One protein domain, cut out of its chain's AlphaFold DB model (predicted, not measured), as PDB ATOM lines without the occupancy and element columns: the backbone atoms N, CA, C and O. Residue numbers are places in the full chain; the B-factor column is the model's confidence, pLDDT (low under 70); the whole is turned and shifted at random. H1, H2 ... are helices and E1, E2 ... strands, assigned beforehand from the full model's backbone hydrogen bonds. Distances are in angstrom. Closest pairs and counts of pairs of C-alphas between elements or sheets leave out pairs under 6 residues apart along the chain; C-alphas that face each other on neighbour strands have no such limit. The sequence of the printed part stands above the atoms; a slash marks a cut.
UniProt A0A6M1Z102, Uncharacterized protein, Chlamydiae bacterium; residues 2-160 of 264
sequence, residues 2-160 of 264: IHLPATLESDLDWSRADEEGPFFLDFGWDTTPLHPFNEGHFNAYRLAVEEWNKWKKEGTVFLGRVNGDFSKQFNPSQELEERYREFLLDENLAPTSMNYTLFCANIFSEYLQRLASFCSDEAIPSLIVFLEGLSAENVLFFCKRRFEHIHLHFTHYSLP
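This is residues 2 to 160 of the 264 residues of an uncharacterized protein of Chlamydiae bacterium (UniProt A0A6M1Z102). A strongly twisted sheet of five parallel strands, E1 to E5, is covered on one face by two helices that run along it: H1 over E2, and the longest helix, H4, over E3 and E4. H3 packs crosswise on the first part of H4 at one end of the longest axis, while the short helices H2, H5 and H6 also pack on H4. The printed part has 159 residues with six named helices and five named strands, in the order E1 E2 H1 E3 H2 H3 H4 E4 H5 H6 E5; across the sheet the strands stand in the order E1 E2 E3 E4 E5. The class is mixed, helices and strands, and the whole is compact, with a radius of gyration of the C-alphas of 16.0 A and spans of 51 by 36 by 27 A.

E1, residues 2 to 5, is an edge strand and the parallel neighbour of E2, residues 23 to 26, with N 4 and O 24 2.8 A apart, within hydrogen-bond range. E2 is parallel to E3, residues 59 to 67, with N 25 and O 62 at 3.0 A; E3 bends by 54 degrees at residue 63. E3 is parallel to E4, residues 123 to 130, with N 63 and O 126 at 2.9 A. E4 is parallel to the other edge strand, E5, residues 151 to 155, with N 153 and O 127 at 2.8 A. H1, residues 39 to 55, is on the sheet at a height over the sheet of 9.9 A; it lies over E2 and runs along the strands, at 25 degrees to E2 on the local plane. H4, residues 97 to 116, is on the same face at a height over the sheet of 10.3 A; it lies over E3 and E4 and runs along the strands, at 18 degrees to E3 on the local plane. H1 and H4 on one face of the sheet make two layers, helices on one face of a sheet; along the chain there are two strand-helix-strand units with right-handed crossovers, each two parallel neighbour strands with one or more helices between: E2, H1, E3, and E4, E5 with H5, residues 136 to 141, and H6, residues 144 to 147, between them, where H5 is not on the sheet and H6 is only just not on it, with 4 pairs of C-alphas within 10 A. A third unit joins E3 and E4 through H2, residues 70 to 73, H3, residues 78 to 90, and H4. H4 is the hub and touches five helices. H1 and H4 only just touch, with 3 pairs of C-alphas within 8 A, the closest those of Arg 46 and Leu 115, 6.0 A apart; they run the same way at a steep tilt of 45 degrees. H2 touches H4, the closest C-alphas being those of Ser 71 and Thr 101, 5.1 A apart. H3 touches H4 with residues 84 to 88 alone, about perpendicular at 75 degrees, the closest C-alphas being those of Tyr 84 and Phe 103, 6.7 A apart. H5 touches H4 with the C-alphas of Phe 141 and Ala 105 closest, 5.9 A apart, and H6 with those of Arg 146 and Ser 109, 5.8 A apart. H3 is apart from H1 and H5. In H1, H3, H4 and H5 every O i to N i+4 pair is within hydrogen-bond range; H2 and H6 are too short for such a pair.

E1 begins at C-alpha 2, (466.068, 426.188, 400.165). H1 measures 24.5 A, E3 23.8 A and H3 18.5 A. H4 measures 28.1 A, from C-alpha 97 at (488.698, 406.424, 382.163), and E4 22.4 A. E5 ends at C-alpha 155, (467.944, 418.110, 385.270).

The C-alphas of Arg 16 and Asn 92 are the two farthest apart, 51.5 A. The printed part has no cut. The links E1 to E2 and E2 to H1 are long, with 17 and 12 residues. The mean pLDDT of the printed part is 92.0; residues 16 to 18 and 157 to 158 are under 70.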
ATOM      1  N   ILE A   2     465.515 425.392 399.071       93.00
ATOM      2  CA  ILE A   2     466.068 426.188 400.165       93.00
ATOM      3  C   ILE A   2     467.501 425.714 400.376       93.00
ATOM      4  O   ILE A   2     467.722 424.534 400.645       93.00
ATOM      5  N   HIS A   3     468.470 426.605 400.188       94.44
ATOM      6  CA  HIS A   3     469.887 426.265 400.292       94.44
ATOM      7  C   HIS A   3     470.361 426.443 401.732       94.44
ATOM      8  O   HIS A   3     470.282 427.542 402.279       94.44
ATOM      9  N   LEU A   4     470.862 425.363 402.324       95.12
ATOM     10  CA  LEU A   4     471.394 425.333 403.678       95.12
ATOM     11  C   LEU A   4     472.910 425.104 403.607       95.12
ATOM     12  O   LEU A   4     473.334 424.032 403.172       95.12
ATOM     13  N   PRO A   5     473.742 426.087 403.989       95.81
ATOM     14  CA  PRO A   5     475.189 425.926 403.964       95.81
ATOM     15  C   PRO A   5     475.609 424.849 404.969       95.81
ATOM     16  O   PRO A   5     475.318 424.948 406.162       95.81
ATOM     17  N   ALA A   6     476.305 423.830 404.475       96.69
ATOM     18  CA  ALA A   6     476.743 422.650 405.218       96.69
ATOM     19  C   ALA A   6     478.227 422.317 404.955       96.69
ATOM     20  O   ALA A   6     478.643 421.164 405.074       96.69
ATOM     21  N   THR A   7     479.032 423.316 404.573       96.62
ATOM     22  CA  THR A   7     480.483 423.149 404.393       96.62
ATOM     23  C   THR A   7     481.171 422.832 405.723       96.62
ATOM     24  O   THR A   7     480.578 422.960 406.795       96.62
ATOM     25  N   LEU A   8     482.448 422.445 405.671       94.81
ATOM     26  CA  LEU A   8     483.231 422.101 406.865       94.81
ATOM     27  C   LEU A   8     483.385 423.273 407.853       94.81
ATOM     28  O   LEU A   8     483.623 423.050 409.036       94.81
ATOM     29  N   GLU A   9     483.259 424.508 407.370       94.56
ATOM     30  CA  GLU A   9     483.344 425.741 408.154       94.56
ATOM     31  C   GLU A   9     481.977 426.277 408.601       94.56
ATOM     32  O   GLU A   9     481.927 427.290 409.299       94.56
ATOM     33  N   SER A  10     480.877 425.641 408.183       94.75
ATOM     34  CA  SER A  10     479.526 426.084 408.527       94.75
ATOM     35  C   SER A  10     479.259 425.932 410.027       94.75
ATOM     36  O   SER A  10     479.611 424.921 410.635       94.75
ATOM     37  N   ASP A  11     478.595 426.923 410.625       94.50
ATOM     38  CA  ASP A  11     478.115 426.868 412.011       94.50
ATOM     39  C   ASP A  11     476.769 426.137 412.149       94.50
ATOM     40  O   ASP A  11     476.319 425.890 413.269       94.50
ATOM     41  N   LEU A  12     476.161 425.761 411.014       94.69
ATOM     42  CA  LEU A  12     474.871 425.079 410.908       94.69
ATOM     43  C   LEU A  12     473.712 425.847 411.578       94.69
ATOM     44  O   LEU A  12     472.685 425.251 411.906       94.69
ATOM     45  N   ASP A  13     473.836 427.169 411.767       91.69
ATOM     46  CA  ASP A  13     472.748 427.986 412.313       91.69
ATOM     47  C   ASP A  13     471.688 428.265 411.237       91.69
ATOM     48  O   ASP A  13     471.704 429.269 410.520       91.69
ATOM     49  N   TRP A  14     470.727 427.348 411.131       90.81
ATOM     50  CA  TRP A  14     469.597 427.447 410.203       90.81
ATOM     51  C   TRP A  14     468.311 427.940 410.874       90.81
ATOM     52  O   TRP A  14     467.226 427.810 410.305       90.81
ATOM     53  N   SER A  15     468.416 428.556 412.059       75.88
ATOM     54  CA  SER A  15     467.296 428.968 412.929       75.88
ATOM     55  C   SER A  15     466.275 429.940 412.308       75.88
ATOM     56  O   SER A  15     465.292 430.303 412.954       75.88
ATOM     57  N   ARG A  16     466.477 430.371 411.057       62.16
ATOM     58  CA  ARG A  16     465.627 431.328 410.331       62.16
ATOM     59  C   ARG A  16     464.889 430.747 409.132       62.16
ATOM     60  O   ARG A  16     464.170 431.486 408.465       62.16
ATOM     61  N   ALA A  17     465.067 429.468 408.830       62.53
ATOM     62  CA  ALA A  17     464.554 428.882 407.604       62.53
ATOM     63  C   ALA A  17     463.079 428.453 407.711       62.53
ATOM     64  O   ALA A  17     462.786 427.352 407.306       62.53
ATOM     65  N   ASP A  18     462.130 429.256 408.213       67.44
ATOM     66  CA  ASP A  18     460.686 428.894 408.298       67.44
ATOM     67  C   ASP A  18     459.982 428.822 406.917       67.44
ATOM     68  O   ASP A  18     458.905 429.366 406.674       67.44
ATOM     69  N   GLU A  19     460.616 428.148 405.969       79.69
ATOM     70  CA  GLU A  19     460.212 428.016 404.587       79.69
ATOM     71  C   GLU A  19     459.739 426.581 404.324       79.69
ATOM     72  O   GLU A  19     460.329 425.591 404.768       79.69
ATOM     73  N   GLU A  20     458.632 426.463 403.595       84.94
ATOM     74  CA  GLU A  20     458.155 425.190 403.068       84.94
ATOM     75  C   GLU A  20     458.821 424.911 401.719       84.94
ATOM     76  O   GLU A  20     458.861 425.769 400.833       84.94
ATOM     77  N   GLY A  21     459.327 423.694 401.532       88.75
ATOM     78  CA  GLY A  21     459.878 423.259 400.255       88.75
ATOM     79  C   GLY A  21     461.022 422.262 400.400       88.75
ATOM     80  O   GLY A  21     461.355 421.851 401.508       88.75
ATOM     81  N   PRO A  22     461.628 421.852 399.274       93.31
ATOM     82  CA  PRO A  22     462.783 420.973 399.303       93.31
ATOM     83  C   PRO A  22     464.038 421.710 399.777       93.31
ATOM     84  O   PRO A  22     464.301 422.839 399.340       93.31
ATOM     85  N   PHE A  23     464.844 421.027 400.584       95.44
ATOM     86  CA  PHE A  23     466.098 421.526 401.149       95.44
ATOM     87  C   PHE A  23     467.300 421.005 400.381       95.44
ATOM     88  O   PHE A  23     467.293 419.864 399.936       95.44
ATOM     89  N   PHE A  24     468.340 421.817 400.247       96.69
ATOM     90  CA  PHE A  24     469.624 421.420 399.683       96.69
ATOM     91  C   PHE A  24     470.717 421.672 400.712       96.69
ATOM     92  O   PHE A  24     470.974 422.828 401.050       96.69
ATOM     93  N   LEU A  25     471.333 420.597 401.207       97.12
ATOM     94  CA  LEU A  25     472.489 420.682 402.094       97.12
ATOM     95  C   LEU A  25     473.733 420.916 401.236       97.12
ATOM     96  O   LEU A  25     474.222 420.013 400.557       97.12
ATOM     97  N   ASP A  26     474.218 422.154 401.231       96.56
ATOM     98  CA  ASP A  26     475.372 422.551 400.434       96.56
ATOM     99  C   ASP A  26     476.672 422.213 401.165       96.56
ATOM    100  O   ASP A  26     477.201 423.012 401.941       96.56
ATOM    101  N   PHE A  27     477.191 421.013 400.916       96.50
ATOM    102  CA  PHE A  27     478.467 420.556 401.466       96.50
ATOM    103  C   PHE A  27     479.694 421.230 400.821       96.50
ATOM    104  O   PHE A  27     480.823 420.971 401.239       96.50
ATOM    105  N   GLY A  28     479.508 422.087 399.807       93.75
ATOM    106  CA  GLY A  28     480.594 422.796 399.126       93.75
ATOM    107  C   GLY A  28     481.403 421.939 398.147       93.75
ATOM    108  O   GLY A  28     482.524 422.316 397.796       93.75
ATOM    109  N   TRP A  29     480.869 420.800 397.690       92.75
ATOM    110  CA  TRP A  29     481.609 419.852 396.839       92.75
ATOM    111  C   TRP A  29     481.966 420.377 395.446       92.75
ATOM    112  O   TRP A  29     482.875 419.858 394.807       92.75
ATOM    113  N   ASP A  30     481.327 421.454 394.991       88.00
ATOM    114  CA  ASP A  30     481.674 422.084 393.710       88.00
ATOM    115  C   ASP A  30     482.950 422.920 393.776       88.00
ATOM    116  O   ASP A  30     483.559 423.204 392.745       88.00
ATOM    117  N   THR A  31     483.341 423.346 394.978       88.88
ATOM    118  CA  THR A  31     484.565 424.125 395.211       88.88
ATOM    119  C   THR A  31     485.625 423.333 395.962       88.88
ATOM    120  O   THR A  31     486.814 423.597 395.792       88.88
ATOM    121  N   THR A  32     485.206 422.358 396.768       89.44
ATOM    122  CA  THR A  32     486.075 421.556 397.624       89.44
ATOM    123  C   THR A  32     485.850 420.078 397.325       89.44
ATOM    124  O   THR A  32     484.789 419.558 397.659       89.44
ATOM    125  N   PRO A  33     486.825 419.370 396.736       90.44
ATOM    126  CA  PRO A  33     486.629 417.974 396.367       90.44
ATOM    127  C   PRO A  33     486.302 417.081 397.567       90.44
ATOM    128  O   PRO A  33     486.780 417.284 398.687       90.44
ATOM    129  N   LEU A  34     485.499 416.052 397.315       93.44
ATOM    130  CA  LEU A  34     485.121 415.054 398.298       93.44
ATOM    131  C   LEU A  34     486.332 414.194 398.684       93.44
ATOM    132  O   LEU A  34     487.076 413.688 397.840       93.44
ATOM    133  N   HIS A  35     486.488 413.984 399.990       93.44
ATOM    134  CA  HIS A  35     487.474 413.081 400.579       93.44
ATOM    135  C   HIS A  35     486.735 411.907 401.244       93.44
ATOM    136  O   HIS A  35     486.474 411.957 402.447       93.44
ATOM    137  N   PRO A  36     486.357 410.866 400.481       93.19
ATOM    138  CA  PRO A  36     485.400 409.844 400.916       93.19
ATOM    139  C   PRO A  36     485.899 408.994 402.090       93.19
ATOM    140  O   PRO A  36     485.092 408.457 402.844       93.19
ATOM    141  N   PHE A  37     487.219 408.905 402.265       94.50
ATOM    142  CA  PHE A  37     487.868 408.128 403.324       94.50
ATOM    143  C   PHE A  37     488.289 408.983 404.531       94.50
ATOM    144  O   PHE A  37     488.811 408.470 405.518       94.50
ATOM    145  N   ASN A  38     488.053 410.299 404.484       95.00
ATOM    146  CA  ASN A  38     488.317 411.173 405.620       95.00
ATOM    147  C   ASN A  38     487.115 411.159 406.576       95.00
ATOM    148  O   ASN A  38     486.123 411.861 406.372       95.00
ATOM    149  N   GLU A  39     487.234 410.388 407.656       95.69
ATOM    150  CA  GLU A  39     486.197 410.276 408.688       95.69
ATOM    151  C   GLU A  39     485.868 411.616 409.365       95.69
ATOM    152  O   GLU A  39     484.733 411.833 409.782       95.69
ATOM    153  N   GLY A  40     486.814 412.557 409.448       96.62
ATOM    154  CA  GLY A  40     486.541 413.904 409.955       96.62
ATOM    155  C   GLY A  40     485.574 414.673 409.055       96.62
ATOM    156  O   GLY A  40     484.611 415.260 409.545       96.62
ATOM    157  N   HIS A  41     485.784 414.608 407.736       95.50
ATOM    158  CA  HIS A  41     484.888 415.237 406.759       95.50
ATOM    159  C   HIS A  41     483.511 414.567 406.769       95.50
ATOM    160  O   HIS A  41     482.496 415.256 406.826       95.50
ATOM    161  N   PHE A  42     483.469 413.228 406.784       97.31
ATOM    162  CA  PHE A  42     482.204 412.495 406.876       97.31
ATOM    163  C   PHE A  42     481.418 412.872 408.133       97.31
ATOM    164  O   PHE A  42     480.227 413.161 408.047       97.31
ATOM    165  N   ASN A  43     482.076 412.939 409.294       97.88
ATOM    166  CA  ASN A  43     481.415 413.314 410.540       97.88
ATOM    167  C   ASN A  43     480.884 414.753 410.531       97.88
ATOM    168  O   ASN A  43     479.827 414.992 411.111       97.88
ATOM    169  N   ALA A  44     481.565 415.688 409.865       97.12
ATOM    170  CA  ALA A  44     481.066 417.052 409.704       97.12
ATOM    171  C   ALA A  44     479.773 417.091 408.868       97.12
ATOM    172  O   ALA A  44     478.775 417.661 409.303       97.12
ATOM    173  N   TYR A  45     479.739 416.412 407.718       98.00
ATOM    174  CA  TYR A  45     478.533 416.358 406.881       98.00
ATOM    175  C   TYR A  45     477.396 415.569 407.539       98.00
ATOM    176  O   TYR A  45     476.234 415.956 407.450       98.00
ATOM    177  N   ARG A  46     477.726 414.503 408.277       98.06
ATOM    178  CA  ARG A  46     476.782 413.760 409.121       98.06
ATOM    179  C   ARG A  46     476.115 414.677 410.149       98.06
ATOM    180  O   ARG A  46     474.897 414.643 410.277       98.06
ATOM    181  N   LEU A  47     476.890 415.515 410.845       97.81
ATOM    182  CA  LEU A  47     476.353 416.486 411.807       97.81
ATOM    183  C   LEU A  47     475.403 417.485 411.141       97.81
ATOM    184  O   LEU A  47     474.379 417.815 411.730       97.81
ATOM    185  N   ALA A  48     475.692 417.919 409.913       97.56
ATOM    186  CA  ALA A  48     474.786 418.779 409.157       97.56
ATOM    187  C   ALA A  48     473.445 418.086 408.843       97.56
ATOM    188  O   ALA A  48     472.388 418.688 409.023       97.56
ATOM    189  N   VAL A  49     473.459 416.808 408.446       97.44
ATOM    190  CA  VAL A  49     472.222 416.023 408.253       97.44
ATOM    191  C   VAL A  49     471.446 415.882 409.569       97.44
ATOM    192  O   VAL A  49     470.232 416.080 409.603       97.44
ATOM    193  N   GLU A  50     472.136 415.592 410.673       96.44
ATOM    194  CA  GLU A  50     471.510 415.478 411.996       96.44
ATOM    195  C   GLU A  50     470.913 416.805 412.480       96.44
ATOM    196  O   GLU A  50     469.832 416.810 413.070       96.44
ATOM    197  N   GLU A  51     471.589 417.929 412.234       95.44
ATOM    198  CA  GLU A  51     471.067 419.257 412.559       95.44
ATOM    199  C   GLU A  51     469.823 419.575 411.726       95.44
ATOM    200  O   GLU A  51     468.836 420.086 412.256       95.44
ATOM    201  N   TRP A  52     469.813 419.166 410.454       94.62
ATOM    202  CA  TRP A  52     468.658 419.357 409.580       94.62
ATOM    203  C   TRP A  52     467.458 418.596 410.136       94.62
ATOM    204  O   TRP A  52     466.393 419.187 410.289       94.62
ATOM    205  N   ASN A  53     467.649 417.348 410.575       94.44
ATOM    206  CA  ASN A  53     466.587 416.536 411.176       94.44
ATOM    207  C   ASN A  53     465.989 417.125 412.461       94.44
ATOM    208  O   ASN A  53     464.818 416.880 412.769       94.44
ATOM    209  N   LYS A  54     466.783 417.849 413.265       92.12
ATOM    210  CA  LYS A  54     466.263 418.517 414.474       92.12
ATOM    211  C   LYS A  54     465.242 419.583 414.105       92.12
ATOM    212  O   LYS A  54     464.299 419.815 414.860       92.12
ATOM    213  N   TRP A  55     465.450 420.211 412.957       87.12
ATOM    214  CA  TRP A  55     464.652 421.316 412.473       87.12
ATOM    215  C   TRP A  55     463.500 420.867 411.550       87.12
ATOM    216  O   TRP A  55     462.368 421.331 411.706       87.12
ATOM    217  N   LYS A  56     463.743 419.914 410.645       88.19
ATOM    218  CA  LYS A  56     462.767 419.324 409.717       88.19
ATOM    219  C   LYS A  56     462.923 417.812 409.671       88.19
ATOM    220  O   LYS A  56     463.986 417.306 409.354       88.19
ATOM    221  N   LYS A  57     461.837 417.091 409.951       86.88
ATOM    222  CA  LYS A  57     461.812 415.619 409.925       86.88
ATOM    223  C   LYS A  57     461.215 415.038 408.651       86.88
ATOM    224  O   LYS A  57     461.377 413.852 408.402       86.88
ATOM    225  N   GLU A  58     460.532 415.849 407.860       92.19
ATOM    226  CA  GLU A  58     459.798 415.393 406.687       92.19
ATOM    227  C   GLU A  58     460.172 416.206 405.449       92.19
ATOM    228  O   GLU A  58     460.601 417.364 405.533       92.19
ATOM    229  N   GLY A  59     459.964 415.590 404.288       92.00
ATOM    230  CA  GLY A  59     460.132 416.227 402.989       92.00
ATOM    231  C   GLY A  59     461.442 415.880 402.290       92.00
ATOM    232  O   GLY A  59     462.233 415.047 402.729       92.00
ATOM    233  N   THR A  60     461.646 416.492 401.126       96.12
ATOM    234  CA  THR A  60     462.801 416.210 400.271       96.12
ATOM    235  C   THR A  60     464.041 416.952 400.754       96.12
ATOM    236  O   THR A  60     464.039 418.183 400.833       96.12
ATOM    237  N   VAL A  61     465.117 416.200 400.987       97.12
ATOM    238  CA  VAL A  61     466.444 416.732 401.296       97.12
ATOM    239  C   VAL A  61     467.431 416.283 400.231       97.12
ATOM    240  O   VAL A  61     467.629 415.096 399.983       97.12
ATOM    241  N   PHE A  62     468.039 417.247 399.559       97.75
ATOM    242  CA  PHE A  62     469.079 417.013 398.581       97.75
ATOM    243  C   PHE A  62     470.433 416.971 399.284       97.75
ATOM    244  O   PHE A  62     470.844 417.952 399.905       97.75
ATOM    245  N   LEU A  63     471.116 415.833 399.163       97.31
ATOM    246  CA  LEU A  63     472.416 415.558 399.787       97.31
ATOM    247  C   LEU A  63     473.593 415.837 398.846       97.31
ATOM    248  O   LEU A  63     474.732 415.494 399.140       97.31
ATOM    249  N   GLY A  64     473.329 416.410 397.677       95.06
ATOM    250  CA  GLY A  64     474.380 416.777 396.751       95.06
ATOM    251  C   GLY A  64     473.870 417.088 395.358       95.06
ATOM    252  O   GLY A  64     472.681 416.961 395.034       95.06
ATOM    253  N   ARG A  65     474.823 417.486 394.525       93.81
ATOM    254  CA  ARG A  65     474.661 417.643 393.088       93.81
ATOM    255  C   ARG A  65     475.862 417.049 392.377       93.81
ATOM    256  O   ARG A  65     476.983 417.213 392.840       93.81
ATOM    257  N   VAL A  66     475.625 416.379 391.256       93.06
ATOM    258  CA  VAL A  66     476.699 415.828 390.425       93.06
ATOM    259  C   VAL A  66     476.435 416.096 388.955       93.06
ATOM    260  O   VAL A  66     475.288 416.107 388.504       93.06
ATOM    261  N   ASN A  67     477.508 416.284 388.198       87.75
ATOM    262  CA  ASN A  67     477.482 416.082 386.757       87.75
ATOM    263  C   ASN A  67     477.743 414.594 386.464       87.75
ATOM    264  O   ASN A  67     478.247 413.876 387.325       87.75
ATOM    265  N   GLY A  68     477.401 414.106 385.271       84.50
ATOM    266  CA  GLY A  68     477.590 412.691 384.898       84.50
ATOM    267  C   GLY A  68     479.037 412.162 384.938       84.50
ATOM    268  O   GLY A  68     479.270 411.005 384.608       84.50
ATOM    269  N   ASP A  69     480.002 412.984 385.352       90.38
ATOM    270  CA  ASP A  69     481.414 412.652 385.500       90.38
ATOM    271  C   ASP A  69     481.828 412.693 386.980       90.38
ATOM    272  O   ASP A  69     482.319 413.699 387.503       90.38
ATOM    273  N   PHE A  70     481.649 411.561 387.660       92.25
ATOM    274  CA  PHE A  70     481.986 411.406 389.076       92.25
ATOM    275  C   PHE A  70     483.476 411.586 389.375       92.25
ATOM    276  O   PHE A  70     483.823 411.890 390.514       92.25
ATOM    277  N   SER A  71     484.365 411.432 388.388       92.44
ATOM    278  CA  SER A  71     485.813 411.537 388.610       92.44
ATOM    279  C   SER A  71     486.229 412.929 389.099       92.44
ATOM    280  O   SER A  71     487.171 413.066 389.876       92.44
ATOM    281  N   LYS A  72     485.469 413.962 388.716       91.06
ATOM    282  CA  LYS A  72     485.704 415.357 389.109       91.06
ATOM    283  C   LYS A  72     485.299 415.670 390.547       91.06
ATOM    284  O   LYS A  72     485.666 416.726 391.048       91.06
ATOM    285  N   GLN A  73     484.551 414.780 391.202       91.12
ATOM    286  CA  GLN A  73     484.110 414.977 392.584       91.12
ATOM    287  C   GLN A  73     485.225 414.706 393.596       91.12
ATOM    288  O   GLN A  73     485.101 415.096 394.751       91.12
ATOM    289  N   PHE A  74     486.310 414.045 393.189       92.81
ATOM    290  CA  PHE A  74     487.337 413.546 394.096       92.81
ATOM    291  C   PHE A  74     488.686 414.220 393.861       92.81
ATOM    292  O   PHE A  74     489.077 414.504 392.730       92.81
ATOM    293  N   ASN A  75     489.436 414.411 394.945       88.81
ATOM    294  CA  ASN A  75     490.853 414.744 394.856       88.81
ATOM    295  C   ASN A  75     491.677 413.461 394.667       88.81
ATOM    296  O   ASN A  75     491.518 412.530 395.463       88.81
ATOM    297  N   PRO A  76     492.603 413.412 393.691       90.25
ATOM    298  CA  PRO A  76     493.551 412.312 393.588       90.25
ATOM    299  C   PRO A  76     494.344 412.150 394.889       90.25
ATOM    300  O   PRO A  76     494.956 413.099 395.384       90.25
ATOM    301  N   SER A  77     494.341 410.942 395.445       93.75
ATOM    302  CA  SER A  77     495.130 410.572 396.617       93.75
ATOM    303  C   SER A  77     495.709 409.174 396.430       93.75
ATOM    304  O   SER A  77     495.181 408.377 395.654       93.75
ATOM    305  N   GLN A  78     496.790 408.869 397.154       95.75
ATOM    306  CA  GLN A  78     497.383 407.531 397.132       95.75
ATOM    307  C   GLN A  78     496.364 406.467 397.566       95.75
ATOM    308  O   GLN A  78     496.248 405.434 396.917       95.75
ATOM    309  N   GLU A  79     495.587 406.752 398.612       95.75
ATOM    310  CA  GLU A  79     494.540 405.851 399.098       95.75
ATOM    311  C   GLU A  79     493.465 405.597 398.029       95.75
ATOM    312  O   GLU A  79     493.095 404.453 397.788       95.75
ATOM    313  N   LEU A  80     493.004 406.638 397.322       95.12
ATOM    314  CA  LEU A  80     492.024 406.485 396.242       95.12
ATOM    315  C   LEU A  80     492.582 405.652 395.080       95.12
ATOM    316  O   LEU A  80     491.856 404.850 394.495       95.12
ATOM    317  N   GLU A  81     493.864 405.819 394.756       96.25
ATOM    318  CA  GLU A  81     494.533 405.034 393.719       96.25
ATOM    319  C   GLU A  81     494.692 403.560 394.123       96.25
ATOM    320  O   GLU A  81     494.455 402.671 393.307       96.25
ATOM    321  N   GLU A  82     495.050 403.283 395.378       97.19
ATOM    322  CA  GLU A  82     495.133 401.923 395.921       97.19
ATOM    323  C   GLU A  82     493.766 401.229 395.880       97.19
ATOM    324  O   GLU A  82     493.656 400.137 395.321       97.19
ATOM    325  N   ARG A  83     492.705 401.907 396.337       97.25
ATOM    326  CA  ARG A  83     491.321 401.413 396.258       97.25
ATOM    327  C   ARG A  83     490.850 401.179 394.826       97.25
ATOM    328  O   ARG A  83     490.155 400.204 394.562       97.25
ATOM    329  N   TYR A  84     491.241 402.041 393.889       97.56
ATOM    330  CA  TYR A  84     490.905 401.840 392.481       97.56
ATOM    331  C   TYR A  84     491.587 400.590 391.912       97.56
ATOM    332  O   TYR A  84     490.968 399.836 391.165       97.56
ATOM    333  N   ARG A  85     492.847 400.326 392.281       97.81
ATOM    334  CA  ARG A  85     493.544 399.097 391.868       97.81
ATOM    335  C   ARG A  85     492.891 397.847 392.455       97.81
ATOM    336  O   ARG A  85     492.768 396.869 391.728       97.81
ATOM    337  N   GLU A  86     492.472 397.884 393.722       97.31
ATOM    338  CA  GLU A  86     491.695 396.801 394.352       97.31
ATOM    339  C   GLU A  86     490.404 396.538 393.568       97.31
ATOM    340  O   GLU A  86     490.183 395.421 393.112       97.31
ATOM    341  N   PHE A  87     489.629 397.591 393.288       95.50
ATOM    342  CA  PHE A  87     488.406 397.506 392.490       95.50
ATOM    343  C   PHE A  87     488.635 396.876 391.107       95.50
ATOM    344  O   PHE A  87     487.883 395.999 390.694       95.50
ATOM    345  N   LEU A  88     489.688 397.279 390.385       95.00
ATOM    346  CA  LEU A  88     490.008 396.692 389.079       95.00
ATOM    347  C   LEU A  88     490.352 395.200 389.169       95.00
ATOM    348  O   LEU A  88     490.043 394.454 388.242       95.00
ATOM    349  N   LEU A  89     491.012 394.767 390.247       95.19
ATOM    350  CA  LEU A  89     491.355 393.361 390.461       95.19
ATOM    351  C   LEU A  89     490.115 392.534 390.803       95.19
ATOM    352  O   LEU A  89     489.917 391.482 390.194       95.19
ATOM    353  N   ASP A  90     489.288 393.022 391.727       93.19
ATOM    354  CA  ASP A  90     488.072 392.343 392.180       93.19
ATOM    355  C   ASP A  90     487.065 392.183 391.038       93.19
ATOM    356  O   ASP A  90     486.500 391.107 390.840       93.19
ATOM    357  N   GLU A  91     486.916 393.228 390.225       89.38
ATOM    358  CA  GLU A  91     486.036 393.217 389.064       89.38
ATOM    359  C   GLU A  91     486.725 392.667 387.806       89.38
ATOM    360  O   GLU A  91     486.088 392.589 386.772       89.38
ATOM    361  N   ASN A  92     488.002 392.267 387.816       90.62
ATOM    362  CA  ASN A  92     488.722 391.821 386.606       90.62
ATOM    363  C   ASN A  92     488.599 392.811 385.416       90.62
ATOM    364  O   ASN A  92     488.326 392.435 384.270       90.62
ATOM    365  N   LEU A  93     488.794 394.100 385.699       90.50
ATOM    366  CA  LEU A  93     488.661 395.210 384.757       90.50
ATOM    367  C   LEU A  93     490.023 395.777 384.336       90.50
ATOM    368  O   LEU A  93     490.988 395.819 385.099       90.50
ATOM    369  N   ALA A  94     490.091 396.307 383.113       92.69
ATOM    370  CA  ALA A  94     491.240 397.087 382.655       92.69
ATOM    371  C   ALA A  94     491.182 398.540 383.179       92.69
ATOM    372  O   ALA A  94     490.088 399.099 383.308       92.69
ATOM    373  N   PRO A  95     492.326 399.210 383.418       95.19
ATOM    374  CA  PRO A  95     492.345 400.608 383.836       95.19
ATOM    375  C   PRO A  95     491.949 401.527 382.671       95.19
ATOM    376  O   PRO A  95     492.764 401.854 381.809       95.19
ATOM    377  N   THR A  96     490.692 401.963 382.648       93.94
ATOM    378  CA  THR A  96     490.160 402.905 381.650       93.94
ATOM    379  C   THR A  96     489.557 404.129 382.339       93.94
ATOM    380  O   THR A  96     489.221 404.079 383.522       93.94
ATOM    381  N   SER A  97     489.381 405.238 381.611       93.25
ATOM    382  CA  SER A  97     488.698 406.424 382.163       93.25
ATOM    383  C   SER A  97     487.247 406.126 382.557       93.25
ATOM    384  O   SER A  97     486.740 406.689 383.526       93.25
ATOM    385  N   MET A  98     486.582 405.225 381.826       92.19
ATOM    386  CA  MET A  98     485.224 404.788 382.141       92.19
ATOM    387  C   MET A  98     485.194 404.012 383.458       92.19
ATOM    388  O   MET A  98     484.393 404.333 384.328       92.19
ATOM    389  N   ASN A  99     486.102 403.048 383.634       92.94
ATOM    390  CA  ASN A  99     486.156 402.234 384.850       92.94
ATOM    391  C   ASN A  99     486.554 403.062 386.075       92.94
ATOM    392  O   ASN A  99     486.039 402.821 387.162       92.94
ATOM    393  N   TYR A 100     487.389 404.090 385.899       95.31
ATOM    394  CA  TYR A 100     487.664 405.050 386.967       95.31
ATOM    395  C   TYR A 100     486.418 405.862 387.343       95.31
ATOM    396  O   TYR A 100     486.108 406.017 388.520       95.31
ATOM    397  N   THR A 101     485.648 406.325 386.354       94.44
ATOM    398  CA  THR A 101     484.389 407.048 386.605       94.44
ATOM    399  C   THR A 101     483.353 406.149 387.283       94.44
ATOM    400  O   THR A 101     482.678 406.590 388.210       94.44
ATOM    401  N   LEU A 102     483.270 404.877 386.881       93.06
ATOM    402  CA  LEU A 102     482.420 403.859 387.500       93.06
ATOM    403  C   LEU A 102     482.793 403.620 388.968       93.06
ATOM    404  O   LEU A 102     481.922 403.599 389.835       93.06
ATOM    405  N   PHE A 103     484.088 403.483 389.248       95.19
ATOM    406  CA  PHE A 103     484.623 403.372 390.601       95.19
ATOM    407  C   PHE A 103     484.268 404.598 391.456       95.19
ATOM    408  O   PHE A 103     483.747 404.456 392.562       95.19
ATOM    409  N   CYS A 104     484.468 405.805 390.922       95.69
ATOM    410  CA  CYS A 104     484.074 407.045 391.586       95.69
ATOM    411  C   CYS A 104     482.558 407.109 391.839       95.69
ATOM    412  O   CYS A 104     482.146 407.551 392.910       95.69
ATOM    413  N   ALA A 105     481.730 406.636 390.900       94.94
ATOM    414  CA  ALA A 105     480.282 406.545 391.080       94.94
ATOM    415  C   ALA A 105     479.908 405.586 392.222       94.94
ATOM    416  O   ALA A 105     479.061 405.934 393.043       94.94
ATOM    417  N   ASN A 106     480.572 404.425 392.323       94.62
ATOM    418  CA  ASN A 106     480.365 403.473 393.419       94.62
ATOM    419  C   ASN A 106     480.683 404.122 394.774       94.62
ATOM    420  O   ASN A 106     479.798 404.202 395.626       94.62
ATOM    421  N   ILE A 107     481.887 404.684 394.937       96.19
ATOM    422  CA  ILE A 107     482.299 405.348 396.185       96.19
ATOM    423  C   ILE A 107     481.349 406.485 396.552       96.19
ATOM    424  O   ILE A 107     480.942 406.613 397.705       96.19
ATOM    425  N   PHE A 108     480.999 407.329 395.581       96.56
ATOM    426  CA  PHE A 108     480.101 408.451 395.822       96.56
ATOM    427  C   PHE A 108     478.721 407.972 396.280       96.56
ATOM    428  O   PHE A 108     478.147 408.524 397.217       96.56
ATOM    429  N   SER A 109     478.201 406.925 395.640       96.00
ATOM    430  CA  SER A 109     476.906 406.351 395.985       96.00
ATOM    431  C   SER A 109     476.900 405.751 397.393       96.00
ATOM    432  O   SER A 109     476.004 406.061 398.173       96.00
ATOM    433  N   GLU A 110     477.941 405.006 397.777       96.25
ATOM    434  CA  GLU A 110     478.106 404.470 399.133       96.25
ATOM    435  C   GLU A 110     478.208 405.590 400.172       96.25
ATOM    436  O   GLU A 110     477.580 405.534 401.231       96.25
ATOM    437  N   TYR A 111     478.965 406.644 399.858       97.12
ATOM    438  CA  TYR A 111     479.110 407.810 400.720       97.12
ATOM    439  C   TYR A 111     477.764 408.499 400.971       97.12
ATOM    440  O   TYR A 111     477.411 408.789 402.117       97.12
ATOM    441  N   LEU A 112     476.980 408.715 399.911       97.12
ATOM    442  CA  LEU A 112     475.651 409.298 400.033       97.12
ATOM    443  C   LEU A 112     474.668 408.382 400.752       97.12
ATOM    444  O   LEU A 112     473.868 408.885 401.531       97.12
ATOM    445  N   GLN A 113     474.716 407.067 400.536       96.69
ATOM    446  CA  GLN A 113     473.854 406.132 401.261       96.69
ATOM    447  C   GLN A 113     474.153 406.160 402.764       96.69
ATOM    448  O   GLN A 113     473.232 406.202 403.580       96.69
ATOM    449  N   ARG A 114     475.438 406.227 403.140       97.38
ATOM    450  CA  ARG A 114     475.846 406.420 404.537       97.38
ATOM    451  C   ARG A 114     475.277 407.719 405.105       97.38
ATOM    452  O   ARG A 114     474.751 407.686 406.210       97.38
ATOM    453  N   LEU A 115     475.332 408.836 404.375       97.69
ATOM    454  CA  LEU A 115     474.721 410.097 404.822       97.69
ATOM    455  C   LEU A 115     473.192 409.996 404.920       97.69
ATOM    456  O   LEU A 115     472.619 410.414 405.921       97.69
ATOM    457  N   ALA A 116     472.547 409.393 403.924       97.38
ATOM    458  CA  ALA A 116     471.102 409.204 403.870       97.38
ATOM    459  C   ALA A 116     470.573 408.362 405.038       97.38
ATOM    460  O   ALA A 116     469.476 408.627 405.515       97.38
ATOM    461  N   SER A 117     471.356 407.411 405.561       97.12
ATOM    462  CA  SER A 117     470.970 406.642 406.756       97.12
ATOM    463  C   SER A 117     470.837 407.482 408.032       97.12
ATOM    464  O   SER A 117     470.269 407.009 409.014       97.12
ATOM    465  N   PHE A 118     471.357 408.715 408.029       97.62
ATOM    466  CA  PHE A 118     471.157 409.662 409.118       97.62
ATOM    467  C   PHE A 118     469.949 410.555 408.897       97.62
ATOM    468  O   PHE A 118     469.607 411.263 409.830       97.62
ATOM    469  N   CYS A 119     469.299 410.561 407.730       97.00
ATOM    470  CA  CYS A 119     468.028 411.260 407.544       97.00
ATOM    471  C   CYS A 119     466.923 410.593 408.382       97.00
ATOM    472  O   CYS A 119     466.987 409.404 408.686       97.00
ATOM    473  N   SER A 120     465.901 411.353 408.772       95.81
ATOM    474  CA  SER A 120     464.698 410.790 409.397       95.81
ATOM    475  C   SER A 120     463.923 409.874 408.442       95.81
ATOM    476  O   SER A 120     463.954 410.059 407.229       95.81
ATOM    477  N   ASP A 121     463.148 408.939 408.997       95.12
ATOM    478  CA  ASP A 121     462.342 407.982 408.216       95.12
ATOM    479  C   ASP A 121     461.294 408.651 407.299       95.12
ATOM    480  O   ASP A 121     460.861 408.069 406.308       95.12
ATOM    481  N   GLU A 122     460.870 409.873 407.635       95.75
ATOM    482  CA  GLU A 122     459.912 410.675 406.859       95.75
ATOM    483  C   GLU A 122     460.599 411.572 405.806       95.75
ATOM    484  O   GLU A 122     459.926 412.232 405.003       95.75
ATOM    485  N   ALA A 123     461.934 411.622 405.792       96.06
ATOM    486  CA  ALA A 123     462.694 412.379 404.812       96.06
ATOM    487  C   ALA A 123     462.882 411.587 403.513       96.06
ATOM    488  O   ALA A 123     463.006 410.365 403.497       96.06
ATOM    489  N   ILE A 124     462.955 412.316 402.400       96.81
ATOM    490  CA  ILE A 124     463.194 411.763 401.066       96.81
ATOM    491  C   ILE A 124     464.593 412.205 400.615       96.81
ATOM    492  O   ILE A 124     464.718 413.251 399.956       96.81
ATOM    493  N   PRO A 125     465.656 411.460 400.976       97.69
ATOM    494  CA  PRO A 125     467.014 411.766 400.547       97.69
ATOM    495  C   PRO A 125     467.107 411.708 399.023       97.69
ATOM    496  O   PRO A 125     466.636 410.774 398.371       97.69
ATOM    497  N   SER A 126     467.682 412.754 398.444       97.25
ATOM    498  CA  SER A 126     467.684 412.988 397.004       97.25
ATOM    499  C   SER A 126     469.042 413.473 396.500       97.25
ATOM    500  O   SER A 126     469.812 414.093 397.233       97.25
ATOM    501  N   LEU A 127     469.320 413.236 395.220       96.38
ATOM    502  CA  LEU A 127     470.505 413.720 394.514       96.38
ATOM    503  C   LEU A 127     470.086 414.460 393.243       96.38
ATOM    504  O   LEU A 127     469.292 413.945 392.454       96.38
ATOM    505  N   ILE A 128     470.644 415.651 393.024       94.88
ATOM    506  CA  ILE A 128     470.460 416.386 391.768       94.88
ATOM    507  C   ILE A 128     471.509 415.912 390.766       94.88
ATOM    508  O   ILE A 128     472.707 415.950 391.045       94.88
ATOM    509  N   VAL A 129     471.065 415.500 389.583       93.75
ATOM    510  CA  VAL A 129     471.941 415.003 388.524       93.75
ATOM    511  C   VAL A 129     471.859 415.918 387.307       93.75
ATOM    512  O   VAL A 129     470.780 416.174 386.771       93.75
ATOM    513  N   PHE A 130     473.009 416.403 386.854       91.50
ATOM    514  CA  PHE A 130     473.157 417.213 385.649       91.50
ATOM    515  C   PHE A 130     473.777 416.362 384.543       91.50
ATOM    516  O   PHE A 130     474.947 415.982 384.617       91.50
ATOM    517  N   LEU A 131     472.989 416.063 383.510       89.94
ATOM    518  CA  LEU A 131     473.450 415.323 382.338       89.94
ATOM    519  C   LEU A 131     473.376 416.211 381.100       89.94
ATOM    520  O   LEU A 131     472.384 416.902 380.882       89.94
ATOM    521  N   GLU A 132     474.407 416.156 380.262       86.19
ATOM    522  CA  GLU A 132     474.411 416.835 378.959       86.19
ATOM    523  C   GLU A 132     473.657 416.031 377.885       86.19
ATOM    524  O   GLU A 132     473.262 416.574 376.851       86.19
ATOM    525  N   GLY A 133     473.418 414.742 378.141       86.25
ATOM    526  CA  GLY A 133     472.672 413.862 377.258       86.25
ATOM    527  C   GLY A 133     472.547 412.438 377.792       86.25
ATOM    528  O   GLY A 133     473.122 412.065 378.818       86.25
ATOM    529  N   LEU A 134     471.772 411.635 377.064       85.62
ATOM    530  CA  LEU A 134     471.659 410.205 377.308       85.62
ATOM    531  C   LEU A 134     472.875 409.486 376.721       85.62
ATOM    532  O   LEU A 134     473.117 409.580 375.520       85.62
ATOM    533  N   SER A 135     473.583 408.739 377.562       90.56
ATOM    534  CA  SER A 135     474.618 407.799 377.145       90.56
ATOM    535  C   SER A 135     474.514 406.520 377.973       90.56
ATOM    536  O   SER A 135     473.955 406.528 379.074       90.56
ATOM    537  N   ALA A 136     475.029 405.420 377.444       90.12
ATOM    538  CA  ALA A 136     475.052 404.128 378.112       90.12
ATOM    539  C   ALA A 136     475.830 404.195 379.433       90.12
ATOM    540  O   ALA A 136     475.379 403.663 380.444       90.12
ATOM    541  N   GLU A 137     476.936 404.935 379.448       90.81
ATOM    542  CA  GLU A 137     477.749 405.199 380.631       90.81
ATOM    543  C   GLU A 137     476.935 405.906 381.718       90.81
ATOM    544  O   GLU A 137     476.910 405.447 382.855       90.81
ATOM    545  N   ASN A 138     476.191 406.964 381.373       90.19
ATOM    546  CA  ASN A 138     475.334 407.658 382.336       90.19
ATOM    547  C   ASN A 138     474.271 406.718 382.914       90.19
ATOM    548  O   ASN A 138     474.012 406.732 384.116       90.19
ATOM    549  N   VAL A 139     473.658 405.871 382.084       88.06
ATOM    550  CA  VAL A 139     472.670 404.908 382.583       88.06
ATOM    551  C   VAL A 139     473.309 403.905 383.546       88.06
ATOM    552  O   VAL A 139     472.713 403.594 384.579       88.06
ATOM    553  N   LEU A 140     474.527 403.447 383.247       87.88
ATOM    554  CA  LEU A 140     475.292 402.589 384.141       87.88
ATOM    555  C   LEU A 140     475.586 403.320 385.460       87.88
ATOM    556  O   LEU A 140     475.218 402.824 386.524       87.88
ATOM    557  N   PHE A 141     476.180 404.512 385.422       91.25
ATOM    558  CA  PHE A 141     476.602 405.234 386.627       91.25
ATOM    559  C   PHE A 141     475.442 405.577 387.568       91.25
ATOM    560  O   PHE A 141     475.617 405.534 388.781       91.25
ATOM    561  N   PHE A 142     474.253 405.854 387.026       89.50
ATOM    562  CA  PHE A 142     473.058 406.226 387.792       89.50
ATOM    563  C   PHE A 142     472.030 405.093 387.925       89.50
ATOM    564  O   PHE A 142     470.842 405.352 388.135       89.50
ATOM    565  N   CYS A 143     472.448 403.831 387.794       84.25
ATOM    566  CA  CYS A 143     471.523 402.714 387.940       84.25
ATOM    567  C   CYS A 143     470.940 402.644 389.367       84.25
ATOM    568  O   CYS A 143     471.604 402.963 390.358       84.25
ATOM    569  N   LYS A 144     469.687 402.186 389.480       80.19
ATOM    570  CA  LYS A 144     468.949 402.141 390.753       80.19
ATOM    571  C   LYS A 144     469.678 401.341 391.839       80.19
ATOM    572  O   LYS A 144     469.619 401.726 392.996       80.19
ATOM    573  N   ARG A 145     470.417 400.291 391.466       84.00
ATOM    574  CA  ARG A 145     471.219 399.477 392.396       84.00
ATOM    575  C   ARG A 145     472.218 400.312 393.205       84.00
ATOM    576  O   ARG A 145     472.439 400.034 394.374       84.00
ATOM    577  N   ARG A 146     472.813 401.345 392.598       88.50
ATOM    578  CA  ARG A 146     473.767 402.240 393.281       88.50
ATOM    579  C   ARG A 146     473.075 403.254 394.185       88.50
ATOM    580  O   ARG A 146     473.662 403.715 395.152       88.50
ATOM    581  N   PHE A 147     471.828 403.603 393.899       91.50
ATOM    582  CA  PHE A 147     471.097 404.669 394.586       91.50
ATOM    583  C   PHE A 147     469.761 404.158 395.136       91.50
ATOM    584  O   PHE A 147     468.744 404.832 395.022       91.50
ATOM    585  N   GLU A 148     469.749 402.956 395.721       86.44
ATOM    586  CA  GLU A 148     468.512 402.255 396.102       86.44
ATOM    587  C   GLU A 148     467.622 403.087 397.036       86.44
ATOM    588  O   GLU A 148     466.402 403.130 396.871       86.44
ATOM    589  N   HIS A 149     468.249 403.796 397.974       90.12
ATOM    590  CA  HIS A 149     467.579 404.639 398.963       90.12
ATOM    591  C   HIS A 149     467.705 406.134 398.667       90.12
ATOM    592  O   HIS A 149     467.450 406.943 399.549       90.12
ATOM    593  N   ILE A 150     468.132 406.524 397.463       95.44
ATOM    594  CA  ILE A 150     468.339 407.930 397.097       95.44
ATOM    595  C   ILE A 150     467.525 408.246 395.846       95.44
ATOM    596  O   ILE A 150     467.719 407.664 394.780       95.44
ATOM    597  N   HIS A 151     466.640 409.231 395.949       93.69
ATOM    598  CA  HIS A 151     465.851 409.691 394.814       93.69
ATOM    599  C   HIS A 151     466.709 410.529 393.861       93.69
ATOM    600  O   HIS A 151     467.244 411.574 394.229       93.69
ATOM    601  N   LEU A 152     466.823 410.095 392.608       93.38
ATOM    602  CA  LEU A 152     467.592 410.804 391.587       93.38
ATOM    603  C   LEU A 152     466.710 411.813 390.843       93.38
ATOM    604  O   LEU A 152     465.705 411.446 390.235       93.38
ATOM    605  N   HIS A 153     467.111 413.083 390.855       92.06
ATOM    606  CA  HIS A 153     466.437 414.170 390.145       92.06
ATOM    607  C   HIS A 153     467.310 414.640 388.991       92.06
ATOM    608  O   HIS A 153     468.243 415.424 389.174       92.06
ATOM    609  N   PHE A 154     467.009 414.157 387.790       89.19
ATOM    610  CA  PHE A 154     467.743 414.546 386.594       89.19
ATOM    611  C   PHE A 154     467.247 415.888 386.066       89.19
ATOM    612  O   PHE A 154     466.060 416.092 385.810       89.19
ATOM    613  N   THR A 155     468.181 416.809 385.883       83.69
ATOM    614  CA  THR A 155     467.944 418.110 385.270       83.69
ATOM    615  C   THR A 155     468.262 418.022 383.777       83.69
ATOM    616  O   THR A 155     469.179 417.313 383.365       83.69
ATOM    617  N   HIS A 156     467.483 418.722 382.949       73.56
ATOM    618  CA  HIS A 156     467.621 418.813 381.483       73.56
ATOM    619  C   HIS A 156     467.347 417.538 380.665       73.56
ATOM    620  O   HIS A 156     466.942 417.663 379.511       73.56
ATOM    621  N   TYR A 157     467.483 416.345 381.243       68.81
ATOM    622  CA  TYR A 157     467.180 415.075 380.582       68.81
ATOM    623  C   TYR A 157     466.542 414.089 381.553       68.81
ATOM    624  O   TYR A 157     467.055 413.879 382.642       68.81
ATOM    625  N   SER A 158     465.463 413.423 381.150       68.31
ATOM    626  CA  SER A 158     464.975 412.241 381.863       68.31
ATOM    627  C   SER A 158     465.750 411.017 381.384       68.31
ATOM    628  O   SER A 158     465.680 410.685 380.198       68.31
ATOM    629  N   LEU A 159     466.468 410.331 382.280       73.56
ATOM    630  CA  LEU A 159     467.017 409.023 381.933       73.56
ATOM    631  C   LEU A 159     465.871 408.026 381.693       73.56
ATOM    632  O   LEU A 159     464.907 408.006 382.466       73.56
ATOM    633  N   PRO A 160     465.999 407.139 380.695       72.75
ATOM    634  CA  PRO A 160     465.016 406.099 380.409       72.75
ATOM    635  C   PRO A 160     464.918 405.039 381.522       72.75
ATOM    636  O   PRO A 160     464.234 404.048 381.366       72.75
TER     637      PRO A 160